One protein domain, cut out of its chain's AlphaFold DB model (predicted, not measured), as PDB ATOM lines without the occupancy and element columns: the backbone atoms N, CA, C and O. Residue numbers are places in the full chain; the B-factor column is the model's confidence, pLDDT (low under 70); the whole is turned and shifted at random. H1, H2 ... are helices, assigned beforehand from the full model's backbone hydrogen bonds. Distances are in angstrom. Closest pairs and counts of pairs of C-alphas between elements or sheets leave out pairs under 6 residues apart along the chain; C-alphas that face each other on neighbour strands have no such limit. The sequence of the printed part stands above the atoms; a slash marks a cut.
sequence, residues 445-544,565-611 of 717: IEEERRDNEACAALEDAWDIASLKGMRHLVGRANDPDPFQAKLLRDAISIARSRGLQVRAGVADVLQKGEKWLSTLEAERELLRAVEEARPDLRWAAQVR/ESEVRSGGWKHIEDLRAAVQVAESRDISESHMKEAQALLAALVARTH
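AT A GLANCE: This is residues 445 to 544 and 565 to 611 of the 717 residues of the protein "MAP1D protein" of Symbiodinium sp. KB8 (UniProt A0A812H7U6). The model is a long rod built round one long helix, H3, with a helical hairpin packed on each half of it: H1 and H2 on the half where H3 begins, H5 and H6 on the half where it ends. The short helix H4 carries on beyond the end of H3, and H1 reaches out past its beginning, so the two make the far ends of the rod. The printed part has 147 residues with six named helices, H1 to H6 in order along the chain, and no named strand; the class is all helix. The whole is loose, with a radius of gyration of the C-alphas of 20.2 A and spans of 75 by 26 by 23 A.

IN THESE COORDINATES: Find C-alpha 445 at (63.055, 24.430, 1.212); from there H1 runs through residues 445 to 466, 31.3 A long. After residues 467 to 482 comes H2, residues 483 to 497, 21.7 A. Look next at C-alpha 506, at (61.931, 20.393, -17.857), where H3 begins; it runs 40.4 A to residue 533. H4 is residues 536 to 543. Beyond the cut, H5 takes residues 565 to 588, 34.9 A, and H6 residues 593 to 607, ending at C-alpha 607, (37.010, 13.425, -55.050).

HOW THE PARTS SIT: H3 is the hub, touching four helices. H1 and H2 form a helical hairpin at a shallow tilt of 32 degrees; their closest C-alphas, Leu 458 and Ala 491, are 5.0 A apart. H1 touches residues 506 to 513 of H3 at a steep tilt of 40 degrees, closest at the C-alphas of Trp 462 and Gly 513, 6.1 A. H2 touches residues 510 to 517 of H3, closest at the C-alphas of Ile 492 and Leu 510, 6.5 A. Farther along, H3, H5 and H6 form an up-and-down bundle, each helix running against the one before it. H3 and H5 come closest at the C-alphas of Ala 529 and Leu 579, 5.0 A, at a shallow tilt of 23 degrees. H5 and H6 are a helical hairpin, with the C-alphas of Ile 576 and Leu 603 closest at 6.7 A. H6 touches residues 523 to 530 of H3, closest at the C-alphas of Val 530 and Ala 599, 6.1 A. H4 and H5 are close but not clearly touching, with the C-alphas of Asp 536 and Gly 572 at 6.5 A. H1 and H2 are apart from H4, H5 and H6. Every O i to N i+4 pair is within hydrogen-bond range in H1, H2, H3, H5 and H6; in H4 it is 2 of 4.

THE WHOLE: The C-alphas farthest apart, Ile 445 and Arg 544, are 75.1 A apart. Residues 545 to 564 are not printed, and C-alphas 544 and 565 are 13.5 A apart across the cut. The link from H1 to H2 is long. The pLDDT is under 70 in residues 535 to 544, 565 to 570 and 608 to 611.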
ATOM      1  N   ILE A 445      62.815  25.883   1.229       87.19
ATOM      2  CA  ILE A 445      63.055  24.430   1.212       87.19
ATOM      3  C   ILE A 445      61.784  23.669   0.801       87.19
ATOM      4  O   ILE A 445      61.856  22.713   0.033       87.19
ATOM      5  N   GLU A 446      60.621  24.084   1.307       90.56
ATOM      6  CA  GLU A 446      59.328  23.478   0.970       90.56
ATOM      7  C   GLU A 446      58.869  23.827  -0.457       90.56
ATOM      8  O   GLU A 446      58.252  22.998  -1.125       90.56
ATOM      9  N   GLU A 447      59.195  25.023  -0.950       93.31
ATOM     10  CA  GLU A 447      58.939  25.435  -2.331       93.31
ATOM     11  C   GLU A 447      59.799  24.639  -3.322       93.31
ATOM     12  O   GLU A 447      59.251  24.022  -4.236       93.31
ATOM     13  N   GLU A 448      61.107  24.520  -3.070       92.88
ATOM     14  CA  GLU A 448      62.016  23.674  -3.854       92.88
ATOM     15  C   GLU A 448      61.603  22.192  -3.811       92.88
ATOM     16  O   GLU A 448      61.679  21.496  -4.826       92.88
ATOM     17  N   ARG A 449      61.121  21.690  -2.661       94.25
ATOM     18  CA  ARG A 449      60.588  20.321  -2.551       94.25
ATOM     19  C   ARG A 449      59.413  20.113  -3.506       94.25
ATOM     20  O   ARG A 449      59.420  19.141  -4.256       94.25
ATOM     21  N   ARG A 450      58.449  21.040  -3.529       95.12
ATOM     22  CA  ARG A 450      57.283  20.983  -4.430       95.12
ATOM     23  C   ARG A 450      57.655  21.170  -5.897       95.12
ATOM     24  O   ARG A 450      57.031  20.554  -6.753       95.12
ATOM     25  N   ASP A 451      58.668  21.979  -6.197       96.81
ATOM     26  CA  ASP A 451      59.204  22.116  -7.555       96.81
ATOM     27  C   ASP A 451      59.836  20.814  -8.041       96.81
ATOM     28  O   ASP A 451      59.605  20.402  -9.175       96.81
ATOM     29  N   ASN A 452      60.605  20.141  -7.183       94.50
ATOM     30  CA  ASN A 452      61.191  18.839  -7.489       94.50
ATOM     31  C   ASN A 452      60.114  17.754  -7.648       94.50
ATOM     32  O   ASN A 452      60.203  16.962  -8.580       94.50
ATOM     33  N   GLU A 453      59.075  17.754  -6.808       95.62
ATOM     34  CA  GLU A 453      57.923  16.845  -6.938       95.62
ATOM     35  C   GLU A 453      57.135  17.090  -8.234       95.62
ATOM     36  O   GLU A 453      56.758  16.135  -8.907       95.62
ATOM     37  N   ALA A 454      56.943  18.351  -8.633       96.94
ATOM     38  CA  ALA A 454      56.303  18.700  -9.901       96.94
ATOM     39  C   ALA A 454      57.155  18.322 -11.128       96.94
ATOM     40  O   ALA A 454      56.596  17.902 -12.139       96.94
ATOM     41  N   CYS A 455      58.488  18.440 -11.048       97.00
ATOM     42  CA  CYS A 455      59.390  17.955 -12.100       97.00
ATOM     43  C   CYS A 455      59.314  16.428 -12.227       97.00
ATOM     44  O   CYS A 455      59.091  15.930 -13.325       97.00
ATOM     45  N   ALA A 456      59.426  15.701 -11.110       96.00
ATOM     46  CA  ALA A 456      59.361  14.241 -11.099       96.00
ATOM     47  C   ALA A 456      58.012  13.725 -11.626       96.00
ATOM     48  O   ALA A 456      57.985  12.857 -12.486       96.00
ATOM     49  N   ALA A 457      56.890  14.323 -11.206       95.75
ATOM     50  CA  ALA A 457      55.567  13.952 -11.706       95.75
ATOM     51  C   ALA A 457      55.385  14.219 -13.215       95.75
ATOM     52  O   ALA A 457      54.626  13.509 -13.873       95.75
ATOM     53  N   LEU A 458      56.065  15.229 -13.772       98.00
ATOM     54  CA  LEU A 458      56.076  15.492 -15.212       98.00
ATOM     55  C   LEU A 458      56.948  14.486 -15.973       98.00
ATOM     56  O   LEU A 458      56.533  14.026 -17.034       98.00
ATOM     57  N   GLU A 459      58.122  14.140 -15.440       97.12
ATOM     58  CA  GLU A 459      59.003  13.105 -15.994       97.12
ATOM     59  C   GLU A 459      58.306  11.733 -15.975       97.12
ATOM     60  O   GLU A 459      58.182  11.110 -17.026       97.12
ATOM     61  N   ASP A 460      57.715  11.329 -14.844       96.12
ATOM     62  CA  ASP A 460      56.921  10.099 -14.709       96.12
ATOM     63  C   ASP A 460      55.736  10.067 -15.695       96.12
ATOM     64  O   ASP A 460      55.498   9.061 -16.368       96.12
ATOM     65  N   ALA A 461      54.978  11.168 -15.814       97.25
ATOM     66  CA  ALA A 461      53.841  11.249 -16.733       97.25
ATOM     67  C   ALA A 461      54.272  11.192 -18.209       97.25
ATOM     68  O   ALA A 461      53.574  10.585 -19.027       97.25
ATOM     69  N   TRP A 462      55.413  11.799 -18.551       97.69
ATOM     70  CA  TRP A 462      56.008  11.705 -19.882       97.69
ATOM     71  C   TRP A 462      56.491  10.284 -20.186       97.69
ATOM     72  O   TRP A 462      56.150   9.752 -21.242       97.69
ATOM     73  N   ASP A 463      57.217   9.642 -19.272       95.50
ATOM     74  CA  ASP A 463      57.721   8.281 -19.464       95.50
ATOM     75  C   ASP A 463      56.554   7.304 -19.671       95.50
ATOM     76  O   ASP A 463      56.536   6.555 -20.652       95.50
ATOM     77  N   ILE A 464      55.510   7.401 -18.839       92.12
ATOM     78  CA  ILE A 464      54.263   6.631 -18.967       92.12
ATOM     79  C   ILE A 464      53.555   6.882 -20.313       92.12
ATOM     80  O   ILE A 464      53.028   5.938 -20.909       92.12
ATOM     81  N   ALA A 465      53.534   8.121 -20.819       94.69
ATOM     82  CA  ALA A 465      52.974   8.440 -22.135       94.69
ATOM     83  C   ALA A 465      53.831   7.879 -23.283       94.69
ATOM     84  O   ALA A 465      53.295   7.292 -24.226       94.69
ATOM     85  N   SER A 466      55.158   7.984 -23.175       95.44
ATOM     86  CA  SER A 466      56.114   7.530 -24.191       95.44
ATOM     87  C   SER A 466      56.075   6.013 -24.415       95.44
ATOM     88  O   SER A 466      56.237   5.560 -25.549       95.44
ATOM     89  N   LEU A 467      55.753   5.228 -23.375       91.50
ATOM     90  CA  LEU A 467      55.543   3.777 -23.468       91.50
ATOM     91  C   LEU A 467      54.381   3.384 -24.396       91.50
ATOM     92  O   LEU A 467      54.378   2.270 -24.917       91.50
ATOM     93  N   LYS A 468      53.407   4.277 -24.627       89.38
ATOM     94  CA  LYS A 468      52.324   4.056 -25.601       89.38
ATOM     95  C   LYS A 468      52.746   4.392 -27.046       89.38
ATOM     96  O   LYS A 468      52.020   4.071 -27.982       89.38
ATOM     97  N   GLY A 469      53.930   4.975 -27.245       92.12
ATOM     98  CA  GLY A 469      54.434   5.429 -28.542       92.12
ATOM     99  C   GLY A 469      54.020   6.865 -28.879       92.12
ATOM    100  O   GLY A 469      53.402   7.555 -28.073       92.12
ATOM    101  N   MET A 470      54.387   7.324 -30.080       90.31
ATOM    102  CA  MET A 470      54.113   8.686 -30.584       90.31
ATOM    103  C   MET A 470      52.976   8.752 -31.622       90.31
ATOM    104  O   MET A 470      52.668   9.835 -32.104       90.31
ATOM    105  N   ARG A 471      52.407   7.607 -32.020       88.31
ATOM    106  CA  ARG A 471      51.416   7.441 -33.102       88.31
ATOM    107  C   ARG A 471      50.445   6.318 -32.726       88.31
ATOM    108  O   ARG A 471      50.813   5.478 -31.905       88.31
ATOM    109  N   HIS A 472      49.266   6.258 -33.348       88.50
ATOM    110  CA  HIS A 472      48.184   5.315 -33.006       88.50
ATOM    111  C   HIS A 472      47.735   5.416 -31.538       88.50
ATOM    112  O   HIS A 472      47.550   4.420 -30.832       88.50
ATOM    113  N   LEU A 473      47.581   6.641 -31.045       91.75
ATOM    114  CA  LEU A 473      47.196   6.912 -29.663       91.75
ATOM    115  C   LEU A 473      45.704   6.601 -29.422       91.75
ATOM    116  O   LEU A 473      45.334   6.210 -28.306       91.75
ATOM    117  N   VAL A 474      44.899   6.688 -30.489       92.50
ATOM    118  CA  VAL A 474      43.482   6.300 -30.616       92.50
ATOM    119  C   VAL A 474      43.270   5.414 -31.854       92.50
ATOM    120  O   VAL A 474      44.027   5.518 -32.819       92.50
ATOM    121  N   GLY A 475      42.257   4.541 -31.834       87.25
ATOM    122  CA  GLY A 475      41.862   3.697 -32.971       87.25
ATOM    123  C   GLY A 475      40.542   4.112 -33.636       87.25
ATOM    124  O   GLY A 475      40.270   3.697 -34.761       87.25
ATOM    125  N   ARG A 476      39.719   4.919 -32.955       89.25
ATOM    126  CA  ARG A 476      38.467   5.523 -33.449       89.25
ATOM    127  C   ARG A 476      38.325   6.952 -32.937       89.25
ATOM    128  O   ARG A 476      38.903   7.302 -31.907       89.25
ATOM    129  N   ALA A 477      37.507   7.765 -33.604       87.00
ATOM    130  CA  ALA A 477      37.273   9.157 -33.209       87.00
ATOM    131  C   ALA A 477      36.726   9.278 -31.776       87.00
ATOM    132  O   ALA A 477      37.132  10.148 -31.005       87.00
ATOM    133  N   ASN A 478      35.824   8.356 -31.431       88.62
ATOM    134  CA  ASN A 478      35.079   8.320 -30.176       88.62
ATOM    135  C   ASN A 478      35.745   7.468 -29.076       88.62
ATOM    136  O   ASN A 478      35.129   7.234 -28.034       88.62
ATOM    137  N   ASP A 479      36.982   6.996 -29.276       87.44
ATOM    138  CA  ASP A 479      37.712   6.283 -28.221       87.44
ATOM    139  C   ASP A 479      37.975   7.221 -27.023       87.44
ATOM    140  O   ASP A 479      38.373   8.380 -27.223       87.44
ATOM    141  N   PRO A 480      37.804   6.749 -25.770       90.00
ATOM    142  CA  PRO A 480      38.076   7.549 -24.579       90.00
ATOM    143  C   PRO A 480      39.543   7.986 -24.526       90.00
ATOM    144  O   PRO A 480      40.421   7.366 -25.126       90.00
ATOM    145  N   ASP A 481      39.820   9.075 -23.802       89.31
ATOM    146  CA  ASP A 481      41.194   9.558 -23.653       89.31
ATOM    147  C   ASP A 481      42.098   8.454 -23.095       89.31
ATOM    148  O   ASP A 481      41.750   7.845 -22.076       89.31
ATOM    149  N   PRO A 482      43.269   8.197 -23.711       91.25
ATOM    150  CA  PRO A 482      44.251   7.334 -23.085       91.25
ATOM    151  C   PRO A 482      44.578   7.924 -21.713       91.25
ATOM    152  O   PRO A 482      44.845   9.119 -21.601       91.25
ATOM    153  N   PHE A 483      44.550   7.099 -20.666       93.25
ATOM    154  CA  PHE A 483      44.759   7.530 -19.277       93.25
ATOM    155  C   PHE A 483      46.015   8.411 -19.108       93.25
ATOM    156  O   PHE A 483      46.012   9.385 -18.353       93.25
ATOM    157  N   GLN A 484      47.048   8.120 -19.902       95.75
ATOM    158  CA  GLN A 484      48.285   8.886 -20.026       95.75
ATOM    159  C   GLN A 484      48.066  10.367 -20.390       95.75
ATOM    160  O   GLN A 484      48.728  11.231 -19.824       95.75
ATOM    161  N   ALA A 485      47.112  10.688 -21.273       96.00
ATOM    162  CA  ALA A 485      46.815  12.064 -21.677       96.00
ATOM    163  C   ALA A 485      46.335  12.922 -20.505       96.00
ATOM    164  O   ALA A 485      46.705  14.091 -20.408       96.00
ATOM    165  N   LYS A 486      45.537  12.351 -19.594       95.94
ATOM    166  CA  LYS A 486      45.086  13.068 -18.399       95.94
ATOM    167  C   LYS A 486      46.259  13.367 -17.466       95.94
ATOM    168  O   LYS A 486      46.461  14.528 -17.128       95.94
ATOM    169  N   LEU A 487      47.056  12.349 -17.119       96.44
ATOM    170  CA  LEU A 487      48.244  12.523 -16.271       96.44
ATOM    171  C   LEU A 487      49.195  13.584 -16.837       96.44
ATOM    172  O   LEU A 487      49.658  14.457 -16.108       96.44
ATOM    173  N   LEU A 488      49.446  13.530 -18.146       97.75
ATOM    174  CA  LEU A 488      50.357  14.437 -18.830       97.75
ATOM    175  C   LEU A 488      49.821  15.879 -18.872       97.75
ATOM    176  O   LEU A 488      50.573  16.806 -18.581       97.75
ATOM    177  N   ARG A 489      48.523  16.089 -19.149       97.94
ATOM    178  CA  ARG A 489      47.892  17.425 -19.068       97.94
ATOM    179  C   ARG A 489      47.942  17.997 -17.650       97.94
ATOM    180  O   ARG A 489      48.298  19.164 -17.486       97.94
ATOM    181  N   ASP A 490      47.625  17.185 -16.640       97.38
ATOM    182  CA  ASP A 490      47.646  17.599 -15.233       97.38
ATOM    183  C   ASP A 490      49.077  17.987 -14.801       97.38
ATOM    184  O   ASP A 490      49.286  19.065 -14.236       97.38
ATOM    185  N   ALA A 491      50.088  17.183 -15.150       97.88
ATOM    186  CA  ALA A 491      51.491  17.462 -14.838       97.88
ATOM    187  C   ALA A 491      52.047  18.697 -15.579       97.88
ATOM    188  O   ALA A 491      52.695  19.543 -14.958       97.88
ATOM    189  N   ILE A 492      51.744  18.862 -16.876       98.06
ATOM    190  CA  ILE A 492      52.104  20.062 -17.658       98.06
ATOM    191  C   ILE A 492      51.476  21.316 -17.036       98.06
ATOM    192  O   ILE A 492      52.150  22.338 -16.890       98.06
ATOM    193  N   SER A 493      50.204  21.245 -16.630       97.88
ATOM    194  CA  SER A 493      49.493  22.347 -15.972       97.88
ATOM    195  C   SER A 493      50.172  22.754 -14.658       97.88
ATOM    196  O   SER A 493      50.487  23.931 -14.457       97.88
ATOM    197  N   ILE A 494      50.502  21.778 -13.801       97.50
ATOM    198  CA  ILE A 494      51.216  22.014 -12.538       97.50
ATOM    199  C   ILE A 494      52.591  22.644 -12.807       97.50
ATOM    200  O   ILE A 494      52.886  23.708 -12.257       97.50
ATOM    201  N   ALA A 495      53.407  22.062 -13.690       97.50
ATOM    202  CA  ALA A 495      54.746  22.564 -13.997       97.50
ATOM    203  C   ALA A 495      54.733  23.991 -14.584       97.50
ATOM    204  O   ALA A 495      55.543  24.837 -14.189       97.50
ATOM    205  N   ARG A 496      53.772  24.297 -15.470       97.25
ATOM    206  CA  ARG A 496      53.567  25.649 -16.011       97.25
ATOM    207  C   ARG A 496      53.127  26.636 -14.926       97.25
ATOM    208  O   ARG A 496      53.683  27.732 -14.875       97.25
ATOM    209  N   SER A 497      52.199  26.254 -14.043       97.12
ATOM    210  CA  SER A 497      51.700  27.110 -12.948       97.12
ATOM    211  C   SER A 497      52.782  27.498 -11.930       97.12
ATOM    212  O   SER A 497      52.708  28.567 -11.330       97.12
ATOM    213  N   ARG A 498      53.812  26.654 -11.777       96.06
ATOM    214  CA  ARG A 498      54.978  26.877 -10.908       96.06
ATOM    215  C   ARG A 498      56.158  27.560 -11.616       96.06
ATOM    216  O   ARG A 498      57.211  27.732 -11.018       96.06
ATOM    217  N   GLY A 499      56.019  27.943 -12.890       96.38
ATOM    218  CA  GLY A 499      57.074  28.639 -13.640       96.38
ATOM    219  C   GLY A 499      58.289  27.774 -14.011       96.38
ATOM    220  O   GLY A 499      59.313  28.308 -14.433       96.38
ATOM    221  N   LEU A 500      58.186  26.441 -13.919       96.12
ATOM    222  CA  LEU A 500      59.319  25.509 -14.080       96.12
ATOM    223  C   LEU A 500      59.856  25.402 -15.519       96.12
ATOM    224  O   LEU A 500      60.861  24.740 -15.757       96.12
ATOM    225  N   GLN A 501      59.235  26.108 -16.465       95.38
ATOM    226  CA  GLN A 501      59.588  26.162 -17.888       95.38
ATOM    227  C   GLN A 501      61.039  26.612 -18.146       95.38
ATOM    228  O   GLN A 501      61.613  26.284 -19.178       95.38
ATOM    229  N   VAL A 502      61.642  27.363 -17.215       92.75
ATOM    230  CA  VAL A 502      63.025  27.876 -17.321       92.75
ATOM    231  C   VAL A 502      64.065  26.852 -16.833       92.75
ATOM    232  O   VAL A 502      65.265  27.013 -17.063       92.75
ATOM    233  N   ARG A 503      63.641  25.782 -16.148       91.75
ATOM    234  CA  ARG A 503      64.540  24.778 -15.571       91.75
ATOM    235  C   ARG A 503      65.073  23.847 -16.665       91.75
ATOM    236  O   ARG A 503      64.313  23.300 -17.464       91.75
ATOM    237  N   ALA A 504      66.392  23.647 -16.688       90.69
ATOM    238  CA  ALA A 504      67.040  22.733 -17.626       90.69
ATOM    239  C   ALA A 504      66.471  21.304 -17.493       90.69
ATOM    240  O   ALA A 504      66.218  20.843 -16.381       90.69
ATOM    241  N   GLY A 505      66.257  20.625 -18.624       91.25
ATOM    242  CA  GLY A 505      65.554  19.335 -18.702       91.25
ATOM    243  C   GLY A 505      64.035  19.492 -18.833       91.25
ATOM    244  O   GLY A 505      63.459  19.039 -19.819       91.25
ATOM    245  N   VAL A 506      63.399  20.227 -17.914       95.19
ATOM    246  CA  VAL A 506      61.931  20.393 -17.857       95.19
ATOM    247  C   VAL A 506      61.353  20.965 -19.156       95.19
ATOM    248  O   VAL A 506      60.324  20.490 -19.627       95.19
ATOM    249  N   ALA A 507      62.023  21.944 -19.772       95.25
ATOM    250  CA  ALA A 507      61.577  22.552 -21.031       95.25
ATOM    251  C   ALA A 507      61.437  21.542 -22.194       95.25
ATOM    252  O   ALA A 507      60.498  21.638 -22.981       95.25
ATOM    253  N   ASP A 508      62.342  20.563 -22.282       96.62
ATOM    254  CA  ASP A 508      62.328  19.518 -23.315       96.62
ATOM    255  C   ASP A 508      61.208  18.496 -23.053       96.62
ATOM    256  O   ASP A 508      60.472  18.133 -23.970       96.62
ATOM    257  N   VAL A 509      60.997  18.106 -21.790       97.19
ATOM    258  CA  VAL A 509      59.886  17.221 -21.391       97.19
ATOM    259  C   VAL A 509      58.525  17.885 -21.640       97.19
ATOM    260  O   VAL A 509      57.632  17.250 -22.198       97.19
ATOM    261  N   LEU A 510      58.376  19.178 -21.319       97.44
ATOM    262  CA  LEU A 510      57.178  19.963 -21.651       97.44
ATOM    263  C   LEU A 510      56.926  19.981 -23.165       97.44
ATOM    264  O   LEU A 510      55.836  19.624 -23.606       97.44
ATOM    265  N   GLN A 511      57.935  20.327 -23.973       96.44
ATOM    266  CA  GLN A 511      57.801  20.380 -25.432       96.44
ATOM    267  C   GLN A 511      57.418  19.015 -26.032       96.44
ATOM    268  O   GLN A 511      56.581  18.942 -26.935       96.44
ATOM    269  N   LYS A 512      58.004  17.925 -25.525       96.75
ATOM    270  CA  LYS A 512      57.686  16.549 -25.933       96.75
ATOM    271  C   LYS A 512      56.266  16.143 -25.548       96.75
ATOM    272  O   LYS A 512      55.542  15.618 -26.395       96.75
ATOM    273  N   GLY A 513      55.848  16.431 -24.315       97.19
ATOM    274  CA  GLY A 513      54.500  16.137 -23.836       97.19
ATOM    275  C   GLY A 513      53.420  16.921 -24.587       97.19
ATOM    276  O   GLY A 513      52.405  16.357 -24.989       97.19
ATOM    277  N   GLU A 514      53.670  18.199 -24.868       97.00
ATOM    278  CA  GLU A 514      52.788  19.045 -25.679       97.00
ATOM    279  C   GLU A 514      52.715  18.571 -27.139       97.00
ATOM    280  O   GLU A 514      51.626  18.543 -27.717       97.00
ATOM    281  N   LYS A 515      53.835  18.115 -27.726       96.44
ATOM    282  CA  LYS A 515      53.823  17.468 -29.047       96.44
ATOM    283  C   LYS A 515      52.958  16.203 -29.035       96.44
ATOM    284  O   LYS A 515      52.121  16.052 -29.916       96.44
ATOM    285  N   TRP A 516      53.126  15.330 -28.042       96.62
ATOM    286  CA  TRP A 516      52.369  14.076 -27.919       96.62
ATOM    287  C   TRP A 516      50.858  14.319 -27.791       96.62
ATOM    288  O   TRP A 516      50.072  13.708 -28.513       96.62
ATOM    289  N   LEU A 517      50.446  15.267 -26.940       97.00
ATOM    290  CA  LEU A 517      49.040  15.664 -26.797       97.00
ATOM    291  C   LEU A 517      48.476  16.260 -28.093       97.00
ATOM    292  O   LEU A 517      47.361  15.928 -28.488       97.00
ATOM    293  N   SER A 518      49.261  17.077 -28.797       96.06
ATOM    294  CA  SER A 518      48.851  17.634 -30.085       96.06
ATOM    295  C   SER A 518      48.722  16.573 -31.186       96.06
ATOM    296  O   SER A 518      47.844  16.712 -32.035       96.06
ATOM    297  N   THR A 519      49.558  15.530 -31.190       95.00
ATOM    298  CA  THR A 519      49.418  14.399 -32.121       95.00
ATOM    299  C   THR A 519      48.179  13.558 -31.784       95.00
ATOM    300  O   THR A 519      47.453  13.187 -32.698       95.00
ATOM    301  N   LEU A 520      47.866  13.335 -30.499       95.12
ATOM    302  CA  LEU A 520      46.621  12.677 -30.058       95.12
ATOM    303  C   LEU A 520      45.364  13.430 -30.531       95.12
ATOM    304  O   LEU A 520      44.413  12.818 -31.016       95.12
ATOM    305  N   GLU A 521      45.352  14.753 -30.377       94.75
ATOM    306  CA  GLU A 521      44.217  15.598 -30.767       94.75
ATOM    307  C   GLU A 521      44.032  15.619 -32.291       94.75
ATOM    308  O   GLU A 521      42.913  15.436 -32.772       94.75
ATOM    309  N   ALA A 522      45.125  15.715 -33.051       94.38
ATOM    310  CA  ALA A 522      45.085  15.645 -34.508       94.38
ATOM    311  C   ALA A 522      44.715  14.236 -35.035       94.38
ATOM    312  O   ALA A 522      43.999  14.135 -36.030       94.38
ATOM    313  N   GLU A 523      45.119  13.145 -34.364       95.00
ATOM    314  CA  GLU A 523      44.673  11.779 -34.708       95.00
ATOM    315  C   GLU A 523      43.164  11.614 -34.528       95.00
ATOM    316  O   GLU A 523      42.503  11.035 -35.390       95.00
ATOM    317  N   ARG A 524      42.594  12.177 -33.456       94.25
ATOM    318  CA  ARG A 524      41.140  12.201 -33.277       94.25
ATOM    319  C   ARG A 524      40.420  13.039 -34.317       94.25
ATOM    320  O   ARG A 524      39.380  12.608 -34.797       94.25
ATOM    321  N   GLU A 525      40.923  14.228 -34.632       94.12
ATOM    322  CA  GLU A 525      40.285  15.102 -35.616       94.12
ATOM    323  C   GLU A 525      40.271  14.458 -37.009       94.12
ATOM    324  O   GLU A 525      39.230  14.447 -37.664       94.12
ATOM    325  N   LEU A 526      41.374  13.807 -37.397       95.31
ATOM    326  CA  LEU A 526      41.460  13.011 -38.620       95.31
ATOM    327  C   LEU A 526      40.462  11.846 -38.621       95.31
ATOM    328  O   LEU A 526      39.682  11.713 -39.563       95.31
ATOM    329  N   LEU A 527      40.442  11.022 -37.567       94.75
ATOM    330  CA  LEU A 527      39.510   9.892 -37.477       94.75
ATOM    331  C   LEU A 527      38.047  10.353 -37.433       94.75
ATOM    332  O   LEU A 527      37.192   9.700 -38.025       94.75
ATOM    333  N   ARG A 528      37.752  11.496 -36.802       94.25
ATOM    334  CA  ARG A 528      36.411  12.094 -36.777       94.25
ATOM    335  C   ARG A 528      35.976  12.530 -38.170       94.25
ATOM    336  O   ARG A 528      34.886  12.160 -38.588       94.25
ATOM    337  N   ALA A 529      36.830  13.233 -38.913       92.69
ATOM    338  CA  ALA A 529      36.532  13.613 -40.292       92.69
ATOM    339  C   ALA A 529      36.378  12.383 -41.213       92.69
ATOM    340  O   ALA A 529      35.509  12.362 -42.083       92.69
ATOM    341  N   VAL A 530      37.164  11.322 -40.990       91.69
ATOM    342  CA  VAL A 530      37.030  10.033 -41.692       91.69
ATOM    343  C   VAL A 530      35.712   9.320 -41.355       91.69
ATOM    344  O   VAL A 530      35.098   8.735 -42.247       91.69
ATOM    345  N   GLU A 531      35.263   9.347 -40.096       90.44
ATOM    346  CA  GLU A 531      33.973   8.787 -39.671       90.44
ATOM    347  C   GLU A 531      32.788   9.613 -40.207       90.44
ATOM    348  O   GLU A 531      31.846   9.022 -40.736       90.44
ATOM    349  N   GLU A 532      32.856  10.949 -40.153       89.19
ATOM    350  CA  GLU A 532      31.824  11.879 -40.647       89.19
ATOM    351  C   GLU A 532      31.671  11.835 -42.181       89.19
ATOM    352  O   GLU A 532      30.549  11.887 -42.678       89.19
ATOM    353  N   ALA A 533      32.757  11.649 -42.944       85.38
ATOM    354  CA  ALA A 533      32.721  11.591 -44.414       85.38
ATOM    355  C   ALA A 533      32.360  10.205 -45.001       85.38
ATOM    356  O   ALA A 533      32.100  10.061 -46.199       85.38
ATOM    357  N   ARG A 534      32.353   9.142 -44.184       81.62
ATOM    358  CA  ARG A 534      32.109   7.752 -44.625       81.62
ATOM    359  C   ARG A 534      30.658   7.431 -45.046       81.62
ATOM    360  O   ARG A 534      30.505   6.621 -45.967       81.62
ATOM    361  N   PRO A 535      29.593   7.986 -44.427       66.38
ATOM    362  CA  PRO A 535      28.201   7.744 -44.825       66.38
ATOM    363  C   PRO A 535      27.879   8.161 -46.265       66.38
ATOM    364  O   PRO A 535      27.142   7.447 -46.948       66.38
ATOM    365  N   ASP A 536      28.481   9.245 -46.761       62.19
ATOM    366  CA  ASP A 536      28.201   9.797 -48.096       62.19
ATOM    367  C   ASP A 536      28.554   8.810 -49.222       62.19
ATOM    368  O   ASP A 536      27.845   8.711 -50.229       62.19
ATOM    369  N   LEU A 537      29.580   7.971 -49.018       54.25
ATOM    370  CA  LEU A 537      29.911   6.885 -49.944       54.25
ATOM    371  C   LEU A 537      28.777   5.856 -50.099       54.25
ATOM    372  O   LEU A 537      28.666   5.242 -51.167       54.25
ATOM    373  N   ARG A 538      27.966   5.643 -49.052       53.81
ATOM    374  CA  ARG A 538      26.871   4.660 -49.036       53.81
ATOM    375  C   ARG A 538      25.595   5.221 -49.652       53.81
ATOM    376  O   ARG A 538      24.979   4.541 -50.467       53.81
ATOM    377  N   TRP A 539      25.231   6.461 -49.323       50.59
ATOM    378  CA  TRP A 539      23.972   7.059 -49.782       50.59
ATOM    379  C   TRP A 539      23.908   7.152 -51.314       50.59
ATOM    380  O   TRP A 539      22.960   6.680 -51.942       50.59
ATOM    381  N   ALA A 540      24.989   7.615 -51.945       46.97
ATOM    382  CA  ALA A 540      25.089   7.677 -53.402       46.97
ATOM    383  C   ALA A 540      25.180   6.294 -54.094       46.97
ATOM    384  O   ALA A 540      24.927   6.187 -55.295       46.97
ATOM    385  N   ALA A 541      25.510   5.216 -53.368       44.22
ATOM    386  CA  ALA A 541      25.393   3.854 -53.901       44.22
ATOM    387  C   ALA A 541      23.927   3.375 -53.937       44.22
ATOM    388  O   ALA A 541      23.533   2.711 -54.894       44.22
ATOM    389  N   GLN A 542      23.109   3.763 -52.951       42.66
ATOM    390  CA  GLN A 542      21.675   3.445 -52.900       42.66
ATOM    391  C   GLN A 542      20.852   4.190 -53.961       42.66
ATOM    392  O   GLN A 542      19.993   3.583 -54.595       42.66
ATOM    393  N   VAL A 543      21.136   5.473 -54.223       47.41
ATOM    394  CA  VAL A 543      20.396   6.265 -55.233       47.41
ATOM    395  C   VAL A 543      20.475   5.637 -56.637       47.41
ATOM    396  O   VAL A 543      19.491   5.645 -57.379       47.41
ATOM    397  N   ARG A 544      21.607   5.005 -56.982       42.28
ATOM    398  CA  ARG A 544      21.817   4.306 -58.265       42.28
ATOM    399  C   ARG A 544      21.015   3.008 -58.448       42.28
ATOM    400  O   ARG A 544      21.022   2.475 -59.553       42.28
ATOM    401  N   GLU A 565      18.748  17.006 -52.916       55.12
ATOM    402  CA  GLU A 565      20.004  16.881 -53.649       55.12
ATOM    403  C   GLU A 565      20.918  18.097 -53.433       55.12
ATOM    404  O   GLU A 565      22.119  17.917 -53.262       55.12
ATOM    405  N   SER A 566      20.385  19.322 -53.362       54.81
ATOM    406  CA  SER A 566      21.186  20.515 -53.046       54.81
ATOM    407  C   SER A 566      21.737  20.497 -51.616       54.81
ATOM    408  O   SER A 566      22.911  20.815 -51.414       54.81
ATOM    409  N   GLU A 567      20.925  20.129 -50.622       57.81
ATOM    410  CA  GLU A 567      21.372  20.056 -49.225       57.81
ATOM    411  C   GLU A 567      22.397  18.933 -49.025       57.81
ATOM    412  O   GLU A 567      23.470  19.184 -48.473       57.81
ATOM    413  N   VAL A 568      22.151  17.736 -49.569       61.22
ATOM    414  CA  VAL A 568      23.100  16.612 -49.489       61.22
ATOM    415  C   VAL A 568      24.401  16.914 -50.242       61.22
ATOM    416  O   VAL A 568      25.481  16.658 -49.711       61.22
ATOM    417  N   ARG A 569      24.340  17.548 -51.423       62.16
ATOM    418  CA  ARG A 569      25.544  18.033 -52.129       62.16
ATOM    419  C   ARG A 569      26.336  19.040 -51.291       62.16
ATOM    420  O   ARG A 569      27.565  19.010 -51.317       62.16
ATOM    421  N   SER A 570      25.662  19.916 -50.542       65.00
ATOM    422  CA  SER A 570      26.327  20.869 -49.642       65.00
ATOM    423  C   SER A 570      26.975  20.189 -48.426       65.00
ATOM    424  O   SER A 570      28.069  20.586 -48.021       65.00
ATOM    425  N   GLY A 571      26.358  19.121 -47.903       70.12
ATOM    426  CA  GLY A 571      26.919  18.276 -46.845       70.12
ATOM    427  C   GLY A 571      28.192  17.557 -47.292       70.12
ATOM    428  O   GLY A 571      29.233  17.711 -46.657       70.12
ATOM    429  N   GLY A 572      28.152  16.876 -48.443       73.75
ATOM    430  CA  GLY A 572      29.322  16.183 -48.994       73.75
ATOM    431  C   GLY A 572      30.508  17.115 -49.280       73.75
ATOM    432  O   GLY A 572      31.653  16.762 -49.004       73.75
ATOM    433  N   TRP A 573      30.253  18.346 -49.744       71.69
ATOM    434  CA  TRP A 573      31.294  19.378 -49.855       71.69
ATOM    435  C   TRP A 573      31.932  19.719 -48.512       71.69
ATOM    436  O   TRP A 573      33.157  19.803 -48.427       71.69
ATOM    437  N   LYS A 574      31.114  19.907 -47.470       80.38
ATOM    438  CA  LYS A 574      31.607  20.200 -46.125       80.38
ATOM    439  C   LYS A 574      32.494  19.061 -45.618       80.38
ATOM    440  O   LYS A 574      33.582  19.332 -45.131       80.38
ATOM    441  N   HIS A 575      32.089  17.805 -45.795       84.19
ATOM    442  CA  HIS A 575      32.893  16.656 -45.373       84.19
ATOM    443  C   HIS A 575      34.212  16.516 -46.157       84.19
ATOM    444  O   HIS A 575      35.220  16.132 -45.571       84.19
ATOM    445  N   ILE A 576      34.252  16.879 -47.446       82.62
ATOM    446  CA  ILE A 576      35.503  16.937 -48.227       82.62
ATOM    447  C   ILE A 576      36.424  18.064 -47.727       82.62
ATOM    448  O   ILE A 576      37.630  17.850 -47.608       82.62
ATOM    449  N   GLU A 577      35.880  19.247 -47.423       83.38
ATOM    450  CA  GLU A 577      36.640  20.369 -46.848       83.38
ATOM    451  C   GLU A 577      37.181  20.028 -45.451       83.38
ATOM    452  O   GLU A 577      38.381  20.173 -45.212       83.38
ATOM    453  N   ASP A 578      36.327  19.505 -44.565       87.38
ATOM    454  CA  ASP A 578      36.670  19.101 -43.198       87.38
ATOM    455  C   ASP A 578      37.732  17.974 -43.205       87.38
ATOM    456  O   ASP A 578      38.730  18.060 -42.486       87.38
ATOM    457  N   LEU A 579      37.596  16.958 -44.074       90.81
ATOM    458  CA  LEU A 579      38.587  15.881 -44.226       90.81
ATOM    459  C   LEU A 579      39.915  16.378 -44.809       90.81
ATOM    460  O   LEU A 579      40.975  15.985 -44.324       90.81
ATOM    461  N   ARG A 580      39.890  17.259 -45.817       87.94
ATOM    462  CA  ARG A 580      41.112  17.848 -46.392       87.94
ATOM    463  C   ARG A 580      41.854  18.708 -45.368       87.94
ATOM    464  O   ARG A 580      43.078  18.621 -45.286       87.94
ATOM    465  N   ALA A 581      41.135  19.499 -44.570       88.06
ATOM    466  CA  ALA A 581      41.722  20.279 -43.484       88.06
ATOM    467  C   ALA A 581      42.350  19.365 -42.415       88.06
ATOM    468  O   ALA A 581      43.498  19.578 -42.026       88.06
ATOM    469  N   ALA A 582      41.649  18.303 -42.005       91.88
ATOM    470  CA  ALA A 582      42.171  17.333 -41.044       91.88
ATOM    471  C   ALA A 582      43.424  16.599 -41.565       91.88
ATOM    472  O   ALA A 582      44.381  16.431 -40.813       91.88
ATOM    473  N   VAL A 583      43.471  16.234 -42.854       90.44
ATOM    474  CA  VAL A 583      44.658  15.660 -43.523       90.44
ATOM    475  C   VAL A 583      45.848  16.632 -43.496       90.44
ATOM    476  O   VAL A 583      46.946  16.232 -43.120       90.44
ATOM    477  N   GLN A 584      45.647  17.919 -43.796       90.38
ATOM    478  CA  GLN A 584      46.723  18.924 -43.735       90.38
ATOM    479  C   GLN A 584      47.249  19.144 -42.306       90.38
ATOM    480  O   GLN A 584      48.459  19.251 -42.086       90.38
ATOM    481  N   VAL A 585      46.355  19.181 -41.311       91.25
ATOM    482  CA  VAL A 585      46.752  19.241 -39.896       91.25
ATOM    483  C   VAL A 585      47.541  17.983 -39.522       91.25
ATOM    484  O   VAL A 585      48.605  18.098 -38.913       91.25
ATOM    485  N   ALA A 586      47.083  16.803 -39.939       91.00
ATOM    486  CA  ALA A 586      47.719  15.520 -39.668       91.00
ATOM    487  C   ALA A 586      49.147  15.405 -40.232       91.00
ATOM    488  O   ALA A 586      50.057  14.987 -39.508       91.00
ATOM    489  N   GLU A 587      49.375  15.849 -41.473       90.62
ATOM    490  CA  GLU A 587      50.706  15.891 -42.102       90.62
ATOM    491  C   GLU A 587      51.692  16.740 -41.287       90.62
ATOM    492  O   GLU A 587      52.836  16.338 -41.068       90.62
ATOM    493  N   SER A 588      51.237  17.870 -40.733       90.44
ATOM    494  CA  SER A 588      52.072  18.733 -39.882       90.44
ATOM    495  C   SER A 588      52.410  18.143 -38.500       90.44
ATOM    496  O   SER A 588      53.292  18.663 -37.809       90.44
ATOM    497  N   ARG A 589      51.717  17.076 -38.066       91.12
ATOM    498  CA  ARG A 589      51.794  16.507 -36.702       91.12
ATOM    499  C   ARG A 589      52.407  15.105 -36.619       91.12
ATOM    500  O   ARG A 589      52.454  14.549 -35.522       91.12
ATOM    501  N   ASP A 590      52.942  14.586 -37.728       89.00
ATOM    502  CA  ASP A 590      53.644  13.290 -37.805       89.00
ATOM    503  C   ASP A 590      52.779  12.087 -37.362       89.00
ATOM    504  O   ASP A 590      53.226  11.192 -36.637       89.00
ATOM    505  N   ILE A 591      51.512  12.101 -37.789       91.31
ATOM    506  CA  ILE A 591      50.493  11.076 -37.511       91.31
ATOM    507  C   ILE A 591      50.861   9.704 -38.102       91.31
ATOM    508  O   ILE A 591      51.687   9.588 -39.006       91.31
ATOM    509  N   SER A 592      50.237   8.635 -37.584       90.06
ATOM    510  CA  SER A 592      50.295   7.304 -38.197       90.06
ATOM    511  C   SER A 592      50.068   7.312 -39.718       90.06
ATOM    512  O   SER A 592      49.023   7.730 -40.219       90.06
ATOM    513  N   GLU A 593      51.022   6.715 -40.437       89.88
ATOM    514  CA  GLU A 593      50.972   6.493 -41.883       89.88
ATOM    515  C   GLU A 593      49.734   5.685 -42.313       89.88
ATOM    516  O   GLU A 593      49.213   5.908 -43.402       89.88
ATOM    517  N   SER A 594      49.203   4.786 -41.470       87.50
ATOM    518  CA  SER A 594      47.999   4.025 -41.833       87.50
ATOM    519  C   SER A 594      46.736   4.880 -41.782       87.50
ATOM    520  O   SER A 594      45.916   4.783 -42.690       87.50
ATOM    521  N   HIS A 595      46.586   5.737 -40.761       89.88
ATOM    522  CA  HIS A 595      45.460   6.673 -40.674       89.88
ATOM    523  C   HIS A 595      45.544   7.717 -41.793       89.88
ATOM    524  O   HIS A 595      44.537   8.002 -42.435       89.88
ATOM    525  N   MET A 596      46.752   8.212 -42.090       92.88
ATOM    526  CA  MET A 596      47.005   9.083 -43.241       92.88
ATOM    527  C   MET A 596      46.594   8.424 -44.556       92.88
ATOM    528  O   MET A 596      45.836   9.010 -45.324       92.88
ATOM    529  N   LYS A 597      47.029   7.183 -44.798       87.88
ATOM    530  CA  LYS A 597      46.709   6.439 -46.020       87.88
ATOM    531  C   LYS A 597      45.218   6.121 -46.147       87.88
ATOM    532  O   LYS A 597      44.689   6.179 -47.252       87.88
ATOM    533  N   GLU A 598      44.532   5.804 -45.047       88.88
ATOM    534  CA  GLU A 598      43.074   5.610 -45.036       88.88
ATOM    535  C   GLU A 598      42.333   6.923 -45.335       88.88
ATOM    536  O   GLU A 598      41.446   6.940 -46.187       88.88
ATOM    537  N   ALA A 599      42.732   8.030 -44.702       90.50
ATOM    538  CA  ALA A 599      42.132   9.344 -44.913       90.50
ATOM    539  C   ALA A 599      42.369   9.879 -46.334       90.50
ATOM    540  O   ALA A 599      41.426  10.341 -46.973       90.50
ATOM    541  N   GLN A 600      43.591   9.761 -46.863       86.56
ATOM    542  CA  GLN A 600      43.927  10.131 -48.241       86.56
ATOM    543  C   GLN A 600      43.196   9.239 -49.257       86.56
ATOM    544  O   GLN A 600      42.662   9.752 -50.237       86.56
ATOM    545  N   ALA A 601      43.079   7.926 -49.014       80.12
ATOM    546  CA  ALA A 601      42.304   7.033 -49.881       80.12
ATOM    547  C   ALA A 601      40.795   7.346 -49.856       80.12
ATOM    548  O   ALA A 601      40.142   7.284 -50.898       80.12
ATOM    549  N   LEU A 602      40.239   7.715 -48.695       85.12
ATOM    550  CA  LEU A 602      38.853   8.170 -48.571       85.12
ATOM    551  C   LEU A 602      38.638   9.514 -49.281       85.12
ATOM    552  O   LEU A 602      37.686   9.644 -50.047       85.12
ATOM    553  N   LEU A 603      39.538  10.481 -49.087       84.69
ATOM    554  CA  LEU A 603      39.500  11.781 -49.757       84.69
ATOM    555  C   LEU A 603      39.555  11.608 -51.281       84.69
ATOM    556  O   LEU A 603      38.674  12.102 -51.980       84.69
ATOM    557  N   ALA A 604      40.503  10.813 -51.785       75.56
ATOM    558  CA  ALA A 604      40.608  10.463 -53.198       75.56
ATOM    559  C   ALA A 604      39.358   9.729 -53.716       75.56
ATOM    560  O   ALA A 604      38.918   9.983 -54.833       75.56
ATOM    561  N   ALA A 605      38.730   8.853 -52.920       72.88
ATOM    562  CA  ALA A 605      37.486   8.180 -53.305       72.88
ATOM    563  C   ALA A 605      36.282   9.138 -53.377       72.88
ATOM    564  O   ALA A 605      35.444   8.995 -54.271       72.88
ATOM    565  N   LEU A 606      36.196  10.120 -52.475       74.94
ATOM    566  CA  LEU A 606      35.173  11.172 -52.493       74.94
ATOM    567  C   LEU A 606      35.392  12.126 -53.681       74.94
ATOM    568  O   LEU A 606      34.468  12.371 -54.457       74.94
ATOM    569  N   VAL A 607      36.631  12.575 -53.907       70.19
ATOM    570  CA  VAL A 607      37.010  13.425 -55.050       70.19
ATOM    571  C   VAL A 607      36.836  12.685 -56.383       70.19
ATOM    572  O   VAL A 607      36.285  13.244 -57.330       70.19
ATOM    573  N   ALA A 608      37.160  11.396 -56.477       62.06
ATOM    574  CA  ALA A 608      36.913  10.600 -57.683       62.06
ATOM    575  C   ALA A 608      35.412  10.396 -57.989       62.06
ATOM    576  O   ALA A 608      35.068   9.964 -59.094       62.06
ATOM    577  N   ARG A 609      34.509  10.700 -57.042       63.47
ATOM    578  CA  ARG A 609      33.043  10.699 -57.216       63.47
ATOM    579  C   ARG A 609      32.458  12.094 -57.490       63.47
ATOM    580  O   ARG A 609      31.244  12.205 -57.639       63.47
ATOM    581  N   THR A 610      33.294  13.112 -57.711       57.09
ATOM    582  CA  THR A 610      32.952  14.519 -58.049       57.09
ATOM    583  C   THR A 610      31.852  14.764 -59.091       57.09
ATOM    584  O   THR A 610      31.308  15.860 -59.105       57.09
ATOM    585  N   HIS A 611      31.469  13.805 -59.939       50.84
ATOM    586  CA  HIS A 611      30.279  13.944 -60.797       50.84
ATOM    587  C   HIS A 611      28.948  14.119 -60.033       50.84
ATOM    588  O   HIS A 611      27.968  14.572 -60.617       50.84
TER     589      HIS A 611